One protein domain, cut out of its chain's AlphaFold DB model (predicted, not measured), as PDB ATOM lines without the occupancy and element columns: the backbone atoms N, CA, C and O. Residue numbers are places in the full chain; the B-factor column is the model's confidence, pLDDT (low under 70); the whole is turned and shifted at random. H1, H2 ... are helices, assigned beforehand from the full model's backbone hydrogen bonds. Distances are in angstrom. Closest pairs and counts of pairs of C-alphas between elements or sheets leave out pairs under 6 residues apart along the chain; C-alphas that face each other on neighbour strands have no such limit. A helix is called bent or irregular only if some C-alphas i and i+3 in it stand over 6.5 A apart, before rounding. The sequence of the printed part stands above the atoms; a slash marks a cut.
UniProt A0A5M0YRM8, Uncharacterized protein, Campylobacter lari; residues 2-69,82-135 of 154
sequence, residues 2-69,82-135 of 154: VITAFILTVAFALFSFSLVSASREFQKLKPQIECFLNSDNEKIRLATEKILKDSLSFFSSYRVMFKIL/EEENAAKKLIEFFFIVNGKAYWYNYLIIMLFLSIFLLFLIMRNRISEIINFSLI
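This is residues 2 to 69 and 82 to 135 of the 154 residues of an uncharacterized protein of Campylobacter lari (UniProt A0A5M0YRM8). Two long helices, H1 and the bent H4, run opposite ways and meet near the bend of H4; H2 folds back beside H1 and packs on the arm H4a, making a three-helix bundle. The other arm, H4b, runs away from this bundle, and its residues 116 to 135 stick out; short H3 is near H2 and H4a at a steep tilt. The printed part has 122 residues with four named helices, H1 to H4 in order, and no named strand: all helix. It is only just extended, close to loose, with a radius of gyration of the C-alphas of 20.8 A and spans of 74 by 31 by 17 A.

H1, residues 2 to 37, begins at C-alpha 2 (274.870, 147.021, 176.356) and is 46.8 A long. It is irregular, with C-alphas 28 and 31 7.6 A apart and a kink of 68 degrees near residue 31. H2 is residues 42 to 56, 21.3 A; H3 is residues 60 to 69, 14.1 A. H4, residues 82 to 135, was assigned as one helix by its hydrogen bonds but is bent, with C-alphas 100 and 103 7.1 A apart. Its arms are H4a, residues 82 to 100, 27.4 A, and H4b, residues 103 to 135, 48.0 A, ending at C-alpha 135 (259.111, 163.954, 204.392).

H1 and H2 are a helical hairpin; H1 touches H2 with residues 22 to 37 alone, closest C-alphas Leu 37 and Arg 45, 4.7 A. H2 touches H4a the same way at a shallow tilt of 6 degrees, closest C-alphas Ser 55 and Phe 94, 6.1 A. H1 touches H4a, closest C-alphas Ala 22 and Val 97, 5.1 A. Residues 11 to 18 of H1 touch residues 103 to 111 of H4b, closest C-alphas Ser 18 and Tyr 104, 5.3 A. H3 is close to but not clearly touching H4a, closest C-alphas Ser 61 and Asn 98, 6.4 A. Every O i to N i+4 pair is within hydrogen-bond range in H2, H3, H4a and H4b; in H1, 30 of 32 are.

The C-alphas of Asp 40 and Ile 135 are the two farthest apart, 74.7 A. Residues 70 to 81 are not printed; C-alphas 69 and 82 are 27.0 A apart across the cut. The links H1 to H2 and H2 to H3 are tight. Mean pLDDT of the printed part is 83.7; residues 58 to 59, 61 to 62 and 64 to 69 are under 70.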
ATOM      1  N   VAL A   2     275.212 148.293 177.040       84.56
ATOM      2  CA  VAL A   2     274.870 147.021 176.356       84.56
ATOM      3  C   VAL A   2     273.368 146.867 176.061       84.56
ATOM      4  O   VAL A   2     273.002 146.547 174.937       84.56
ATOM      5  N   ILE A   3     272.490 147.170 177.025       83.81
ATOM      6  CA  ILE A   3     271.028 147.053 176.850       83.81
ATOM      7  C   ILE A   3     270.511 148.027 175.781       83.81
ATOM      8  O   ILE A   3     269.731 147.645 174.914       83.81
ATOM      9  N   THR A   4     270.974 149.277 175.801       82.69
ATOM     10  CA  THR A   4     270.597 150.291 174.806       82.69
ATOM     11  C   THR A   4     271.052 149.895 173.404       82.69
ATOM     12  O   THR A   4     270.276 150.006 172.459       82.69
ATOM     13  N   ALA A   5     272.283 149.389 173.273       88.38
ATOM     14  CA  ALA A   5     272.800 148.891 172.003       88.38
ATOM     15  C   ALA A   5     271.960 147.714 171.486       88.38
ATOM     16  O   ALA A   5     271.550 147.722 170.331       88.38
ATOM     17  N   PHE A   6     271.614 146.765 172.359       89.12
ATOM     18  CA  PHE A   6     270.749 145.639 172.012       89.12
ATOM     19  C   PHE A   6     269.368 146.091 171.512       89.12
ATOM     20  O   PHE A   6     268.923 145.646 170.457       89.12
ATOM     21  N   ILE A   7     268.712 147.020 172.217       88.62
ATOM     22  CA  ILE A   7     267.405 147.570 171.814       88.62
ATOM     23  C   ILE A   7     267.491 148.232 170.434       88.62
ATOM     24  O   ILE A   7     266.622 148.007 169.592       88.62
ATOM     25  N   LEU A   8     268.543 149.017 170.181       90.12
ATOM     26  CA  LEU A   8     268.758 149.663 168.885       90.12
ATOM     27  C   LEU A   8     268.981 148.639 167.769       90.12
ATOM     28  O   LEU A   8     268.400 148.781 166.695       90.12
ATOM     29  N   THR A   9     269.763 147.587 168.018       92.88
ATOM     30  CA  THR A   9     269.979 146.503 167.051       92.88
ATOM     31  C   THR A   9     268.678 145.769 166.731       92.88
ATOM     32  O   THR A   9     268.383 145.537 165.559       92.88
ATOM     33  N   VAL A  10     267.870 145.443 167.744       91.94
ATOM     34  CA  VAL A  10     266.566 144.792 167.549       91.94
ATOM     35  C   VAL A  10     265.622 145.698 166.758       91.94
ATOM     36  O   VAL A  10     265.012 145.242 165.791       91.94
ATOM     37  N   ALA A  11     265.538 146.983 167.109       89.38
ATOM     38  CA  ALA A  11     264.724 147.948 166.377       89.38
ATOM     39  C   ALA A  11     265.158 148.037 164.905       89.38
ATOM     40  O   ALA A  11     264.326 147.922 164.007       89.38
ATOM     41  N   PHE A  12     266.462 148.169 164.651       91.25
ATOM     42  CA  PHE A  12     267.019 148.221 163.300       91.25
ATOM     43  C   PHE A  12     266.700 146.962 162.482       91.25
ATOM     44  O   PHE A  12     266.294 147.060 161.320       91.25
ATOM     45  N   ALA A  13     266.835 145.778 163.086       92.38
ATOM     46  CA  ALA A  13     266.497 144.519 162.434       92.38
ATOM     47  C   ALA A  13     265.010 144.468 162.056       92.38
ATOM     48  O   ALA A  13     264.677 144.133 160.921       92.38
ATOM     49  N   LEU A  14     264.112 144.869 162.962       90.56
ATOM     50  CA  LEU A  14     262.676 144.916 162.685       90.56
ATOM     51  C   LEU A  14     262.335 145.901 161.557       90.56
ATOM     52  O   LEU A  14     261.538 145.561 160.681       90.56
ATOM     53  N   PHE A  15     262.959 147.085 161.528       87.38
ATOM     54  CA  PHE A  15     262.751 148.055 160.446       87.38
ATOM     55  C   PHE A  15     263.224 147.493 159.104       87.38
ATOM     56  O   PHE A  15     262.531 147.621 158.096       87.38
ATOM     57  N   SER A  16     264.370 146.814 159.105       90.12
ATOM     58  CA  SER A  16     264.921 146.171 157.913       90.12
ATOM     59  C   SER A  16     264.005 145.057 157.404       90.12
ATOM     60  O   SER A  16     263.696 145.009 156.215       90.12
ATOM     61  N   PHE A  17     263.505 144.189 158.290       90.19
ATOM     62  CA  PHE A  17     262.572 143.128 157.906       90.19
ATOM     63  C   PHE A  17     261.241 143.670 157.384       90.19
ATOM     64  O   PHE A  17     260.721 143.146 156.394       90.19
ATOM     65  N   SER A  18     260.719 144.738 157.996       89.12
ATOM     66  CA  SER A  18     259.544 145.455 157.497       89.12
ATOM     67  C   SER A  18     259.764 145.953 156.067       89.12
ATOM     68  O   SER A  18     259.000 145.609 155.161       89.12
ATOM     69  N   LEU A  19     260.865 146.681 155.844       85.44
ATOM     70  CA  LEU A  19     261.200 147.258 154.547       85.44
ATOM     71  C   LEU A  19     261.397 146.182 153.476       85.44
ATOM     72  O   LEU A  19     260.872 146.314 152.371       85.44
ATOM     73  N   VAL A  20     262.114 145.100 153.790       88.81
ATOM     74  CA  VAL A  20     262.334 143.976 152.863       88.81
ATOM     75  C   VAL A  20     261.013 143.303 152.498       88.81
ATOM     76  O   VAL A  20     260.787 142.983 151.330       88.81
ATOM     77  N   SER A  21     260.124 143.107 153.473       87.25
ATOM     78  CA  SER A  21     258.825 142.467 153.244       87.25
ATOM     79  C   SER A  21     257.930 143.321 152.352       87.25
ATOM     80  O   SER A  21     257.393 142.812 151.369       87.25
ATOM     81  N   ALA A  22     257.842 144.626 152.629       85.88
ATOM     82  CA  ALA A  22     257.128 145.569 151.771       85.88
ATOM     83  C   ALA A  22     257.732 145.607 150.359       85.88
ATOM     84  O   ALA A  22     257.011 145.485 149.370       85.88
ATOM     85  N   SER A  23     259.061 145.705 150.256       86.62
ATOM     86  CA  SER A  23     259.777 145.795 148.976       86.62
ATOM     87  C   SER A  23     259.542 144.575 148.086       86.62
ATOM     88  O   SER A  23     259.371 144.722 146.877       86.62
ATOM     89  N   ARG A  24     259.489 143.368 148.662       89.12
ATOM     90  CA  ARG A  24     259.189 142.138 147.911       89.12
ATOM     91  C   ARG A  24     257.796 142.165 147.291       89.12
ATOM     92  O   ARG A  24     257.642 141.765 146.141       89.12
ATOM     93  N   GLU A  25     256.790 142.629 148.024       88.94
ATOM     94  CA  GLU A  25     255.431 142.741 147.481       88.94
ATOM     95  C   GLU A  25     255.328 143.868 146.447       88.94
ATOM     96  O   GLU A  25     254.739 143.676 145.384       88.94
ATOM     97  N   PHE A  26     255.996 145.000 146.690       86.31
ATOM     98  CA  PHE A  26     256.137 146.077 145.706       86.31
ATOM     99  C   PHE A  26     256.707 145.573 144.378       86.31
ATOM    100  O   PHE A  26     256.182 145.910 143.320       86.31
ATOM    101  N   GLN A  27     257.749 144.737 144.412       88.12
ATOM    102  CA  GLN A  27     258.352 144.182 143.197       88.12
ATOM    103  C   GLN A  27     257.389 143.291 142.409       88.12
ATOM    104  O   GLN A  27     257.370 143.367 141.183       88.12
ATOM    105  N   LYS A  28     256.557 142.487 143.084       90.44
ATOM    106  CA  LYS A  28     255.543 141.651 142.416       90.44
ATOM    107  C   LYS A  28     254.461 142.489 141.735       90.44
ATOM    108  O   LYS A  28     253.964 142.117 140.677       90.44
ATOM    109  N   LEU A  29     254.094 143.611 142.352       88.94
ATOM    110  CA  LEU A  29     253.004 144.477 141.900       88.94
ATOM    111  C   LEU A  29     253.480 145.598 140.964       88.94
ATOM    112  O   LEU A  29     252.653 146.273 140.351       88.94
ATOM    113  N   LYS A  30     254.799 145.754 140.789       88.06
ATOM    114  CA  LYS A  30     255.443 146.780 139.957       88.06
ATOM    115  C   LYS A  30     254.793 146.978 138.576       88.06
ATOM    116  O   LYS A  30     254.493 148.127 138.262       88.06
ATOM    117  N   PRO A  31     254.489 145.930 137.779       88.75
ATOM    118  CA  PRO A  31     253.893 146.127 136.453       88.75
ATOM    119  C   PRO A  31     252.514 146.800 136.504       88.75
ATOM    120  O   PRO A  31     252.170 147.608 135.648       88.75
ATOM    121  N   GLN A  32     251.713 146.481 137.526       86.69
ATOM    122  CA  GLN A  32     250.381 147.068 137.695       86.69
ATOM    123  C   GLN A  32     250.475 148.526 138.153       86.69
ATOM    124  O   GLN A  32     249.708 149.366 137.693       86.69
ATOM    125  N   ILE A  33     251.444 148.832 139.019       86.44
ATOM    126  CA  ILE A  33     251.717 150.196 139.482       86.44
ATOM    127  C   ILE A  33     252.165 151.081 138.315       86.44
ATOM    128  O   ILE A  33     251.654 152.185 138.166       86.44
ATOM    129  N   GLU A  34     253.083 150.599 137.473       90.75
ATOM    130  CA  GLU A  34     253.550 151.338 136.292       90.75
ATOM    131  C   GLU A  34     252.403 151.628 135.317       90.75
ATOM    132  O   GLU A  34     252.313 152.732 134.788       90.75
ATOM    133  N   CYS A  35     251.479 150.678 135.141       89.12
ATOM    134  CA  CYS A  35     250.275 150.888 134.338       89.12
ATOM    135  C   CYS A  35     249.406 152.035 134.886       89.12
ATOM    136  O   CYS A  35     248.985 152.904 134.129       89.12
ATOM    137  N   PHE A  36     249.183 152.094 136.204       89.00
ATOM    138  CA  PHE A  36     248.390 153.170 136.807       89.00
ATOM    139  C   PHE A  36     249.106 154.524 136.852       89.00
ATOM    140  O   PHE A  36     248.453 155.559 136.725       89.00
ATOM    141  N   LEU A  37     250.434 154.539 137.004       89.06
ATOM    142  CA  LEU A  37     251.233 155.770 136.945       89.06
ATOM    143  C   LEU A  37     251.243 156.388 135.542       89.06
ATOM    144  O   LEU A  37     251.265 157.610 135.416       89.06
ATOM    145  N   ASN A  38     251.189 155.551 134.506       90.81
ATOM    146  CA  ASN A  38     251.143 155.976 133.107       90.81
ATOM    147  C   ASN A  38     249.711 156.137 132.568       90.81
ATOM    148  O   ASN A  38     249.532 156.274 131.362       90.81
ATOM    149  N   SER A  39     248.689 156.094 133.428       86.19
ATOM    150  CA  SER A  39     247.303 156.316 133.008       86.19
ATOM    151  C   SER A  39     247.094 157.767 132.566       86.19
ATOM    152  O   SER A  39     247.505 158.697 133.263       86.19
ATOM    153  N   ASP A  40     246.377 157.961 131.455       87.88
ATOM    154  CA  ASP A  40     245.949 159.285 130.976       87.88
ATOM    155  C   ASP A  40     244.977 159.978 131.952       87.88
ATOM    156  O   ASP A  40     244.763 161.190 131.891       87.88
ATOM    157  N   ASN A  41     244.389 159.222 132.888       88.19
ATOM    158  CA  ASN A  41     243.538 159.766 133.933       88.19
ATOM    159  C   ASN A  41     244.380 160.292 135.106       88.19
ATOM    160  O   ASN A  41     244.868 159.538 135.956       88.19
ATOM    161  N   GLU A  42     244.465 161.618 135.204       87.62
ATOM    162  CA  GLU A  42     245.220 162.314 136.247       87.62
ATOM    163  C   GLU A  42     244.818 161.896 137.673       87.62
ATOM    164  O   GLU A  42     245.683 161.766 138.542       87.62
ATOM    165  N   LYS A  43     243.534 161.612 137.931       84.06
ATOM    166  CA  LYS A  43     243.086 161.186 139.267       84.06
ATOM    167  C   LYS A  43     243.652 159.823 139.650       84.06
ATOM    168  O   LYS A  43     244.021 159.629 140.808       84.06
ATOM    169  N   ILE A  44     243.725 158.890 138.699       86.06
ATOM    170  CA  ILE A  44     244.282 157.548 138.921       86.06
ATOM    171  C   ILE A  44     245.782 157.656 139.189       86.06
ATOM    172  O   ILE A  44     246.271 157.078 140.163       86.06
ATOM    173  N   ARG A  45     246.496 158.463 138.397       88.25
ATOM    174  CA  ARG A  45     247.925 158.720 138.599       88.25
ATOM    175  C   ARG A  45     248.204 159.311 139.984       88.25
ATOM    176  O   ARG A  45     248.991 158.745 140.740       88.25
ATOM    177  N   LEU A  46     247.499 160.381 140.363       86.69
ATOM    178  CA  LEU A  46     247.658 161.033 141.671       86.69
ATOM    179  C   LEU A  46     247.302 160.102 142.840       86.69
ATOM    180  O   LEU A  46     247.987 160.092 143.867       86.69
ATOM    181  N   ALA A  47     246.244 159.296 142.704       83.19
ATOM    182  CA  ALA A  47     245.885 158.297 143.708       83.19
ATOM    183  C   ALA A  47     246.983 157.235 143.866       83.19
ATOM    184  O   ALA A  47     247.305 156.846 144.990       83.19
ATOM    185  N   THR A  48     247.589 156.815 142.755       85.56
ATOM    186  CA  THR A  48     248.682 155.839 142.732       85.56
ATOM    187  C   THR A  48     249.931 156.387 143.407       85.56
ATOM    188  O   THR A  48     250.460 155.733 144.302       85.56
ATOM    189  N   GLU A  49     250.367 157.603 143.067       87.00
ATOM    190  CA  GLU A  49     251.515 158.263 143.711       87.00
ATOM    191  C   GLU A  49     251.320 158.398 145.222       87.00
ATOM    192  O   GLU A  49     252.217 158.093 146.018       87.00
ATOM    193  N   LYS A  50     250.118 158.814 145.632       85.31
ATOM    194  CA  LYS A  50     249.765 158.933 147.045       85.31
ATOM    195  C   LYS A  50     249.837 157.585 147.754       85.31
ATOM    196  O   LYS A  50     250.445 157.500 148.817       85.31
ATOM    197  N   ILE A  51     249.260 156.536 147.169       82.62
ATOM    198  CA  ILE A  51     249.283 155.189 147.748       82.62
ATOM    199  C   ILE A  51     250.697 154.612 147.776       82.62
ATOM    200  O   ILE A  51     251.035 153.921 148.734       82.62
ATOM    201  N   LEU A  52     251.545 154.928 146.797       82.94
ATOM    202  CA  LEU A  52     252.955 154.545 146.798       82.94
ATOM    203  C   LEU A  52     253.686 155.172 147.991       82.94
ATOM    204  O   LEU A  52     254.342 154.475 148.767       82.94
ATOM    205  N   LYS A  53     253.516 156.488 148.168       82.12
ATOM    206  CA  LYS A  53     254.114 157.253 149.265       82.12
ATOM    207  C   LYS A  53     253.612 156.777 150.622       82.12
ATOM    208  O   LYS A  53     254.406 156.609 151.547       82.12
ATOM    209  N   ASP A  54     252.309 156.541 150.736       80.69
ATOM    210  CA  ASP A  54     251.715 156.015 151.956       80.69
ATOM    211  C   ASP A  54     252.222 154.583 152.208       80.69
ATOM    212  O   ASP A  54     252.668 154.293 153.305       80.69
ATOM    213  N   SER A  55     252.305 153.703 151.212       76.31
ATOM    214  CA  SER A  55     252.763 152.313 151.410       76.31
ATOM    215  C   SER A  55     254.243 152.172 151.784       76.31
ATOM    216  O   SER A  55     254.630 151.170 152.377       76.31
ATOM    217  N   LEU A  56     255.080 153.165 151.472       71.00
ATOM    218  CA  LEU A  56     256.468 153.230 151.947       71.00
ATOM    219  C   LEU A  56     256.580 153.782 153.376       71.00
ATOM    220  O   LEU A  56     257.624 153.649 154.017       71.00
ATOM    221  N   SER A  57     255.523 154.411 153.889       75.25
ATOM    222  CA  SER A  57     255.503 154.920 155.251       75.25
ATOM    223  C   SER A  57     255.153 153.813 156.235       75.25
ATOM    224  O   SER A  57     254.079 153.217 156.197       75.25
ATOM    225  N   PHE A  58     256.047 153.615 157.197       68.50
ATOM    226  CA  PHE A  58     255.897 152.670 158.297       68.50
ATOM    227  C   PHE A  58     254.566 152.816 159.069       68.50
ATOM    228  O   PHE A  58     253.963 151.831 159.496       68.50
ATOM    229  N   PHE A  59     254.086 154.052 159.225       68.88
ATOM    230  CA  PHE A  59     252.881 154.373 159.996       68.88
ATOM    231  C   PHE A  59     251.599 154.423 159.154       68.88
ATOM    232  O   PHE A  59     250.542 154.795 159.667       68.88
ATOM    233  N   SER A  60     251.657 154.104 157.862       72.56
ATOM    234  CA  SER A  60     250.538 154.354 156.951       72.56
ATOM    235  C   SER A  60     249.307 153.508 157.237       72.56
ATOM    236  O   SER A  60     248.204 154.049 157.257       72.56
ATOM    237  N   SER A  61     249.477 152.223 157.542       68.56
ATOM    238  CA  SER A  61     248.386 151.313 157.906       68.56
ATOM    239  C   SER A  61     247.627 151.814 159.136       68.56
ATOM    240  O   SER A  61     246.397 151.859 159.138       68.56
ATOM    241  N   TYR A  62     248.351 152.309 160.143       67.69
ATOM    242  CA  TYR A  62     247.765 152.930 161.332       67.69
ATOM    243  C   TYR A  62     247.049 154.235 160.995       67.69
ATOM    244  O   TYR A  62     245.927 154.458 161.441       67.69
ATOM    245  N   ARG A  63     247.658 155.088 160.167       70.12
ATOM    246  CA  ARG A  63     247.060 156.365 159.755       70.12
ATOM    247  C   ARG A  63     245.769 156.168 158.965       70.12
ATOM    248  O   ARG A  63     244.827 156.935 159.150       70.12
ATOM    249  N   VAL A  64     245.720 155.149 158.110       69.12
ATOM    250  CA  VAL A  64     244.514 154.747 157.383       69.12
ATOM    251  C   VAL A  64     243.458 154.240 158.354       69.12
ATOM    252  O   VAL A  64     242.326 154.706 158.285       69.12
ATOM    253  N   MET A  65     243.819 153.379 159.307       63.88
ATOM    254  CA  MET A  65     242.852 152.864 160.278       63.88
ATOM    255  C   MET A  65     242.250 153.975 161.150       63.88
ATOM    256  O   MET A  65     241.035 154.041 161.325       63.88
ATOM    257  N   PHE A  66     243.078 154.916 161.615       63.62
ATOM    258  CA  PHE A  66     242.609 156.102 162.335       63.62
ATOM    259  C   PHE A  66     241.726 157.004 161.470       63.62
ATOM    260  O   PHE A  66     240.706 157.488 161.955       63.62
ATOM    261  N   LYS A  67     242.075 157.223 160.194       67.62
ATOM    262  CA  LYS A  67     241.240 158.000 159.263       67.62
ATOM    263  C   LYS A  67     239.900 157.333 158.971       67.62
ATOM    264  O   LYS A  67     238.900 158.037 158.948       67.62
ATOM    265  N   ILE A  68     239.863 156.017 158.771       62.72
ATOM    266  CA  ILE A  68     238.613 155.274 158.550       62.72
ATOM    267  C   ILE A  68     237.701 155.391 159.775       62.72
ATOM    268  O   ILE A  68     236.509 155.623 159.612       62.72
ATOM    269  N   LEU A  69     238.252 155.311 160.992       59.41
ATOM    270  CA  LEU A  69     237.471 155.498 162.223       59.41
ATOM    271  C   LEU A  69     236.909 156.919 162.390       59.41
ATOM    272  O   LEU A  69     235.931 157.095 163.110       59.41
ATOM    273  N   GLU A  82     236.042 153.176 135.435       84.00
ATOM    274  CA  GLU A  82     237.493 153.026 135.362       84.00
ATOM    275  C   GLU A  82     238.164 153.484 136.662       84.00
ATOM    276  O   GLU A  82     238.984 152.756 137.222       84.00
ATOM    277  N   GLU A  83     237.750 154.641 137.189       81.81
ATOM    278  CA  GLU A  83     238.224 155.178 138.469       81.81
ATOM    279  C   GLU A  83     237.887 154.233 139.631       81.81
ATOM    280  O   GLU A  83     238.729 153.994 140.494       81.81
ATOM    281  N   GLU A  84     236.688 153.645 139.637       83.38
ATOM    282  CA  GLU A  84     236.257 152.691 140.665       83.38
ATOM    283  C   GLU A  84     237.092 151.400 140.640       83.38
ATOM    284  O   GLU A  84     237.547 150.914 141.681       83.38
ATOM    285  N   ASN A  85     237.360 150.860 139.447       86.00
ATOM    286  CA  ASN A  85     238.170 149.653 139.294       86.00
ATOM    287  C   ASN A  85     239.640 149.899 139.676       86.00
ATOM    288  O   ASN A  85     240.259 149.069 140.348       86.00
ATOM    289  N   ALA A  86     240.193 151.054 139.292       84.31
ATOM    290  CA  ALA A  86     241.531 151.465 139.698       84.31
ATOM    291  C   ALA A  86     241.614 151.666 141.216       84.31
ATOM    292  O   ALA A  86     242.517 151.126 141.852       84.31
ATOM    293  N   ALA A  87     240.639 152.348 141.821       82.69
ATOM    294  CA  ALA A  87     240.582 152.547 143.266       82.69
ATOM    295  C   ALA A  87     240.558 151.213 144.022       82.69
ATOM    296  O   ALA A  87     241.330 151.030 144.963       82.69
ATOM    297  N   LYS A  88     239.739 150.249 143.583       84.75
ATOM    298  CA  LYS A  88     239.677 148.917 144.199       84.75
ATOM    299  C   LYS A  88     241.033 148.205 144.165       84.75
ATOM    300  O   LYS A  88     241.481 147.708 145.196       84.75
ATOM    301  N   LYS A  89     241.707 148.206 143.011       85.88
ATOM    302  CA  LYS A  89     243.035 147.590 142.850       85.88
ATOM    303  C   LYS A  89     244.120 148.309 143.646       85.88
ATOM    304  O   LYS A  89     244.984 147.660 144.223       85.88
ATOM    305  N   LEU A  90     244.072 149.636 143.718       84.81
ATOM    306  CA  LEU A  90     245.023 150.427 144.495       84.81
ATOM    307  C   LEU A  90     244.847 150.222 146.009       84.81
ATOM    308  O   LEU A  90     245.831 150.168 146.746       84.81
ATOM    309  N   ILE A  91     243.607 150.058 146.476       83.31
ATOM    310  CA  ILE A  91     243.311 149.689 147.867       83.31
ATOM    311  C   ILE A  91     243.832 148.281 148.166       83.31
ATOM    312  O   ILE A  91     244.489 148.071 149.183       83.31
ATOM    313  N   GLU A  92     243.575 147.318 147.282       84.88
ATOM    314  CA  GLU A  92     244.092 145.953 147.417       84.88
ATOM    315  C   GLU A  92     245.626 145.937 147.469       84.88
ATOM    316  O   GLU A  92     246.210 145.353 148.383       84.88
ATOM    317  N   PHE A  93     246.274 146.668 146.559       84.94
ATOM    318  CA  PHE A  93     247.716 146.890 146.558       84.94
ATOM    319  C   PHE A  93     248.211 147.411 147.916       84.94
ATOM    320  O   PHE A  93     249.132 146.837 148.505       84.94
ATOM    321  N   PHE A  94     247.564 148.455 148.446       84.19
ATOM    322  CA  PHE A  94     247.913 149.032 149.740       84.19
ATOM    323  C   PHE A  94     247.846 147.980 150.856       84.19
ATOM    324  O   PHE A  94     248.780 147.863 151.650       84.19
ATOM    325  N   PHE A  95     246.783 147.177 150.912       83.75
ATOM    326  CA  PHE A  95     246.640 146.144 151.939       83.75
ATOM    327  C   PHE A  95     247.637 144.995 151.789       83.75
ATOM    328  O   PHE A  95     248.140 144.514 152.801       83.75
ATOM    329  N   ILE A  96     247.964 144.567 150.569       85.31
ATOM    330  CA  ILE A  96     248.939 143.489 150.343       85.31
ATOM    331  C   ILE A  96     250.329 143.919 150.817       85.31
ATOM    332  O   ILE A  96     250.960 143.210 151.608       85.31
ATOM    333  N   VAL A  97     250.788 145.099 150.388       84.38
ATOM    334  CA  VAL A  97     252.119 145.610 150.742       84.38
ATOM    335  C   VAL A  97     252.224 145.866 152.243       84.38
ATOM    336  O   VAL A  97     253.128 145.352 152.908       84.38
ATOM    337  N   ASN A  98     251.276 146.621 152.803       83.12
ATOM    338  CA  ASN A  98     251.329 146.996 154.213       83.12
ATOM    339  C   ASN A  98     250.980 145.826 155.137       83.12
ATOM    340  O   ASN A  98     251.507 145.752 156.242       83.12
ATOM    341  N   GLY A  99     250.143 144.885 154.696       79.56
ATOM    342  CA  GLY A  99     249.775 143.693 155.458       79.56
ATOM    343  C   GLY A  99     250.958 142.758 155.702       79.56
ATOM    344  O   GLY A  99     251.099 142.219 156.797       79.56
ATOM    345  N   LYS A 100     251.867 142.605 154.729       82.31
ATOM    346  CA  LYS A 100     253.089 141.804 154.920       82.31
ATOM    347  C   LYS A 100     254.103 142.475 155.845       82.31
ATOM    348  O   LYS A 100     254.764 141.787 156.617       82.31
ATOM    349  N   ALA A 101     254.199 143.802 155.804       82.56
ATOM    350  CA  ALA A 101     255.040 144.571 156.720       82.56
ATOM    351  C   ALA A 101     254.418 144.747 158.121       82.56
ATOM    352  O   ALA A 101     255.127 145.047 159.082       82.56
ATOM    353  N   TYR A 102     253.105 144.526 158.254       82.69
ATOM    354  CA  TYR A 102     252.317 144.848 159.445       82.69
ATOM    355  C   TYR A 102     252.884 144.255 160.731       82.69
ATOM    356  O   TYR A 102     252.979 144.959 161.732       82.69
ATOM    357  N   TRP A 103     253.289 142.982 160.715       80.69
ATOM    358  CA  TRP A 103     253.757 142.311 161.930       80.69
ATOM    359  C   TRP A 103     255.037 142.943 162.486       80.69
ATOM    360  O   TRP A 103     255.142 143.203 163.684       80.69
ATOM    361  N   TYR A 104     255.984 143.273 161.609       86.81
ATOM    362  CA  TYR A 104     257.203 143.980 161.994       86.81
ATOM    363  C   TYR A 104     256.884 145.383 162.509       86.81
ATOM    364  O   TYR A 104     257.442 145.807 163.524       86.81
ATOM    365  N   ASN A 105     255.934 146.072 161.867       85.56
ATOM    366  CA  ASN A 105     255.533 147.407 162.294       85.56
ATOM    367  C   ASN A 105     254.862 147.401 163.668       85.56
ATOM    368  O   ASN A 105     255.161 148.240 164.519       85.56
ATOM    369  N   TYR A 106     254.020 146.404 163.918       84.38
ATOM    370  CA  TYR A 106     253.390 146.184 165.208       84.38
ATOM    371  C   TYR A 106     254.427 145.950 166.314       84.38
ATOM    372  O   TYR A 106     254.377 146.616 167.348       84.38
ATOM    373  N   LEU A 107     255.412 145.075 166.083       88.19
ATOM    374  CA  LEU A 107     256.463 144.790 167.065       88.19
ATOM    375  C   LEU A 107     257.297 146.027 167.415       88.19
ATOM    376  O   LEU A 107     257.619 146.238 168.581       88.19
ATOM    377  N   ILE A 108     257.610 146.874 166.435       87.06
ATOM    378  CA  ILE A 108     258.321 148.140 166.662       87.06
ATOM    379  C   ILE A 108     257.487 149.110 167.507       87.06
ATOM    380  O   ILE A 108     258.023 149.734 168.422       87.06
ATOM    381  N   ILE A 109     256.183 149.235 167.242       86.75
ATOM    382  CA  ILE A 109     255.306 150.093 168.054       86.75
ATOM    383  C   ILE A 109     255.239 149.578 169.488       86.75
ATOM    384  O   ILE A 109     255.372 150.368 170.420       86.75
ATOM    385  N   MET A 110     255.090 148.266 169.676       88.62
ATOM    386  CA  MET A 110     255.098 147.656 171.007       88.62
ATOM    387  C   MET A 110     256.438 147.866 171.717       88.62
ATOM    388  O   MET A 110     256.455 148.177 172.908       88.62
ATOM    389  N   LEU A 111     257.559 147.780 170.992       89.69
ATOM    390  CA  LEU A 111     258.885 148.082 171.523       89.69
ATOM    391  C   LEU A 111     258.966 149.536 172.010       89.69
ATOM    392  O   LEU A 111     259.325 149.769 173.163       89.69
ATOM    393  N   PHE A 112     258.569 150.512 171.191       87.19
ATOM    394  CA  PHE A 112     258.570 151.920 171.601       87.19
ATOM    395  C   PHE A 112     257.607 152.207 172.754       87.19
ATOM    396  O   PHE A 112     257.971 152.935 173.678       87.19
ATOM    397  N   LEU A 113     256.419 151.599 172.749       90.31
ATOM    398  CA  LEU A 113     255.456 151.727 173.839       90.31
ATOM    399  C   LEU A 113     256.024 151.160 175.145       90.31
ATOM    400  O   LEU A 113     255.887 151.786 176.192       90.31
ATOM    401  N   SER A 114     256.713 150.018 175.089       88.56
ATOM    402  CA  SER A 114     257.348 149.413 176.265       88.56
ATOM    403  C   SER A 114     258.458 150.297 176.846       88.56
ATOM    404  O   SER A 114     258.519 150.490 178.059       88.56
ATOM    405  N   ILE A 115     259.280 150.910 175.986       88.31
ATOM    406  CA  ILE A 115     260.327 151.859 176.388       88.31
ATOM    407  C   ILE A 115     259.691 153.095 177.031       88.31
ATOM    408  O   ILE A 115     260.125 153.534 178.094       88.31
ATOM    409  N   PHE A 116     258.635 153.637 176.426       88.69
ATOM    410  CA  PHE A 116     257.907 154.781 176.967       88.69
ATOM    411  C   PHE A 116     257.281 154.481 178.340       88.69
ATOM    412  O   PHE A 116     257.426 155.273 179.271       88.69
ATOM    413  N   LEU A 117     256.644 153.317 178.500       90.12
ATOM    414  CA  LEU A 117     256.089 152.870 179.779       90.12
ATOM    415  C   LEU A 117     257.177 152.704 180.848       90.12
ATOM    416  O   LEU A 117     256.977 153.127 181.985       90.12
ATOM    417  N   LEU A 118     258.344 152.163 180.489       87.94
ATOM    418  CA  LEU A 118     259.502 152.089 181.385       87.94
ATOM    419  C   LEU A 118     259.932 153.476 181.876       87.94
ATOM    420  O   LEU A 118     260.151 153.652 183.075       87.94
ATOM    421  N   PHE A 119     259.996 154.473 180.990       87.75
ATOM    422  CA  PHE A 119     260.295 155.851 181.388       87.75
ATOM    423  C   PHE A 119     259.243 156.427 182.342       87.75
ATOM    424  O   PHE A 119     259.612 157.084 183.316       87.75
ATOM    425  N   LEU A 120     257.953 156.157 182.119       87.44
ATOM    426  CA  LEU A 120     256.888 156.583 183.034       87.44
ATOM    427  C   LEU A 120     257.016 155.931 184.415       87.44
ATOM    428  O   LEU A 120     256.891 156.619 185.428       87.44
ATOM    429  N   ILE A 121     257.313 154.630 184.464       88.75
ATOM    430  CA  ILE A 121     257.529 153.906 185.723       88.75
ATOM    431  C   ILE A 121     258.734 154.486 186.465       88.75
ATOM    432  O   ILE A 121     258.628 154.787 187.653       88.75
ATOM    433  N   MET A 122     259.860 154.696 185.774       85.12
ATOM    434  CA  MET A 122     261.043 155.301 186.393       85.12
ATOM    435  C   MET A 122     260.754 156.711 186.908       85.12
ATOM    436  O   MET A 122     261.142 157.033 188.027       85.12
ATOM    437  N   ARG A 123     260.023 157.534 186.145       87.81
ATOM    438  CA  ARG A 123     259.620 158.877 186.581       87.81
ATOM    439  C   ARG A 123     258.792 158.829 187.866       87.81
ATOM    440  O   ARG A 123     259.068 159.587 188.790       87.81
ATOM    441  N   ASN A 124     257.804 157.937 187.933       83.62
ATOM    442  CA  ASN A 124     256.960 157.792 189.118       83.62
ATOM    443  C   ASN A 124     257.772 157.312 190.329       83.62
ATOM    444  O   ASN A 124     257.651 157.892 191.402       83.62
ATOM    445  N   ARG A 125     258.671 156.334 190.145       83.81
ATOM    446  CA  ARG A 125     259.584 155.864 191.202       83.81
ATOM    447  C   ARG A 125     260.501 156.967 191.724       83.81
ATOM    448  O   ARG A 125     260.666 157.102 192.929       83.81
ATOM    449  N   ILE A 126     261.078 157.771 190.832       82.62
ATOM    450  CA  ILE A 126     261.919 158.912 191.220       82.62
ATOM    451  C   ILE A 126     261.095 159.924 192.023       82.62
ATOM    452  O   ILE A 126     261.556 160.400 193.056       82.62
ATOM    453  N   SER A 127     259.860 160.205 191.599       80.88
ATOM    454  CA  SER A 127     258.955 161.092 192.336       80.88
ATOM    455  C   SER A 127     258.608 160.559 193.731       80.88
ATOM    456  O   SER A 127     258.575 161.341 194.677       80.88
ATOM    457  N   GLU A 128     258.368 159.251 193.877       81.00
ATOM    458  CA  GLU A 128     258.128 158.605 195.178       81.00
ATOM    459  C   GLU A 128     259.338 158.756 196.109       81.00
ATOM    460  O   GLU A 128     259.179 159.146 197.264       81.00
ATOM    461  N   ILE A 129     260.548 158.503 195.596       80.44
ATOM    462  CA  ILE A 129     261.797 158.618 196.364       80.44
ATOM    463  C   ILE A 129     262.025 160.061 196.826       80.44
ATOM    464  O   ILE A 129     262.361 160.286 197.987       80.44
ATOM    465  N   ILE A 130     261.819 161.042 195.941       78.81
ATOM    466  CA  ILE A 130     261.978 162.465 196.275       78.81
ATOM    467  C   ILE A 130     260.976 162.879 197.356       78.81
ATOM    468  O   ILE A 130     261.371 163.508 198.334       78.81
ATOM    469  N   ASN A 131     259.705 162.491 197.221       78.62
ATOM    470  CA  ASN A 131     258.676 162.813 198.210       78.62
ATOM    471  C   ASN A 131     258.967 162.171 199.571       78.62
ATOM    472  O   ASN A 131     258.832 162.834 200.596       78.62
ATOM    473  N   PHE A 132     259.408 160.909 199.595       77.00
ATOM    474  CA  PHE A 132     259.800 160.240 200.838       77.00
ATOM    475  C   PHE A 132     260.998 160.935 201.499       77.00
ATOM    476  O   PHE A 132     260.963 161.224 202.692       77.00
ATOM    477  N   SER A 133     262.024 161.279 200.713       75.69
ATOM    478  CA  SER A 133     263.189 162.017 201.207       75.69
ATOM    479  C   SER A 133     262.817 163.394 201.760       75.69
ATOM    480  O   SER A 133     263.402 163.818 202.753       75.69
ATOM    481  N   LEU A 134     261.868 164.099 201.139       73.19
ATOM    482  CA  LEU A 134     261.371 165.392 201.618       73.19
ATOM    483  C   LEU A 134     260.658 165.259 202.967       73.19
ATOM    484  O   LEU A 134     260.935 166.041 203.871       73.19
ATOM    485  N   ILE A 135     259.810 164.239 203.129       76.56
ATOM    486  CA  ILE A 135     259.111 163.954 204.392       76.56
ATOM    487  C   ILE A 135     260.106 163.612 205.515       76.56
ATOM    488  O   ILE A 135     259.934 164.057 206.653       76.56
TER     489      ILE A 135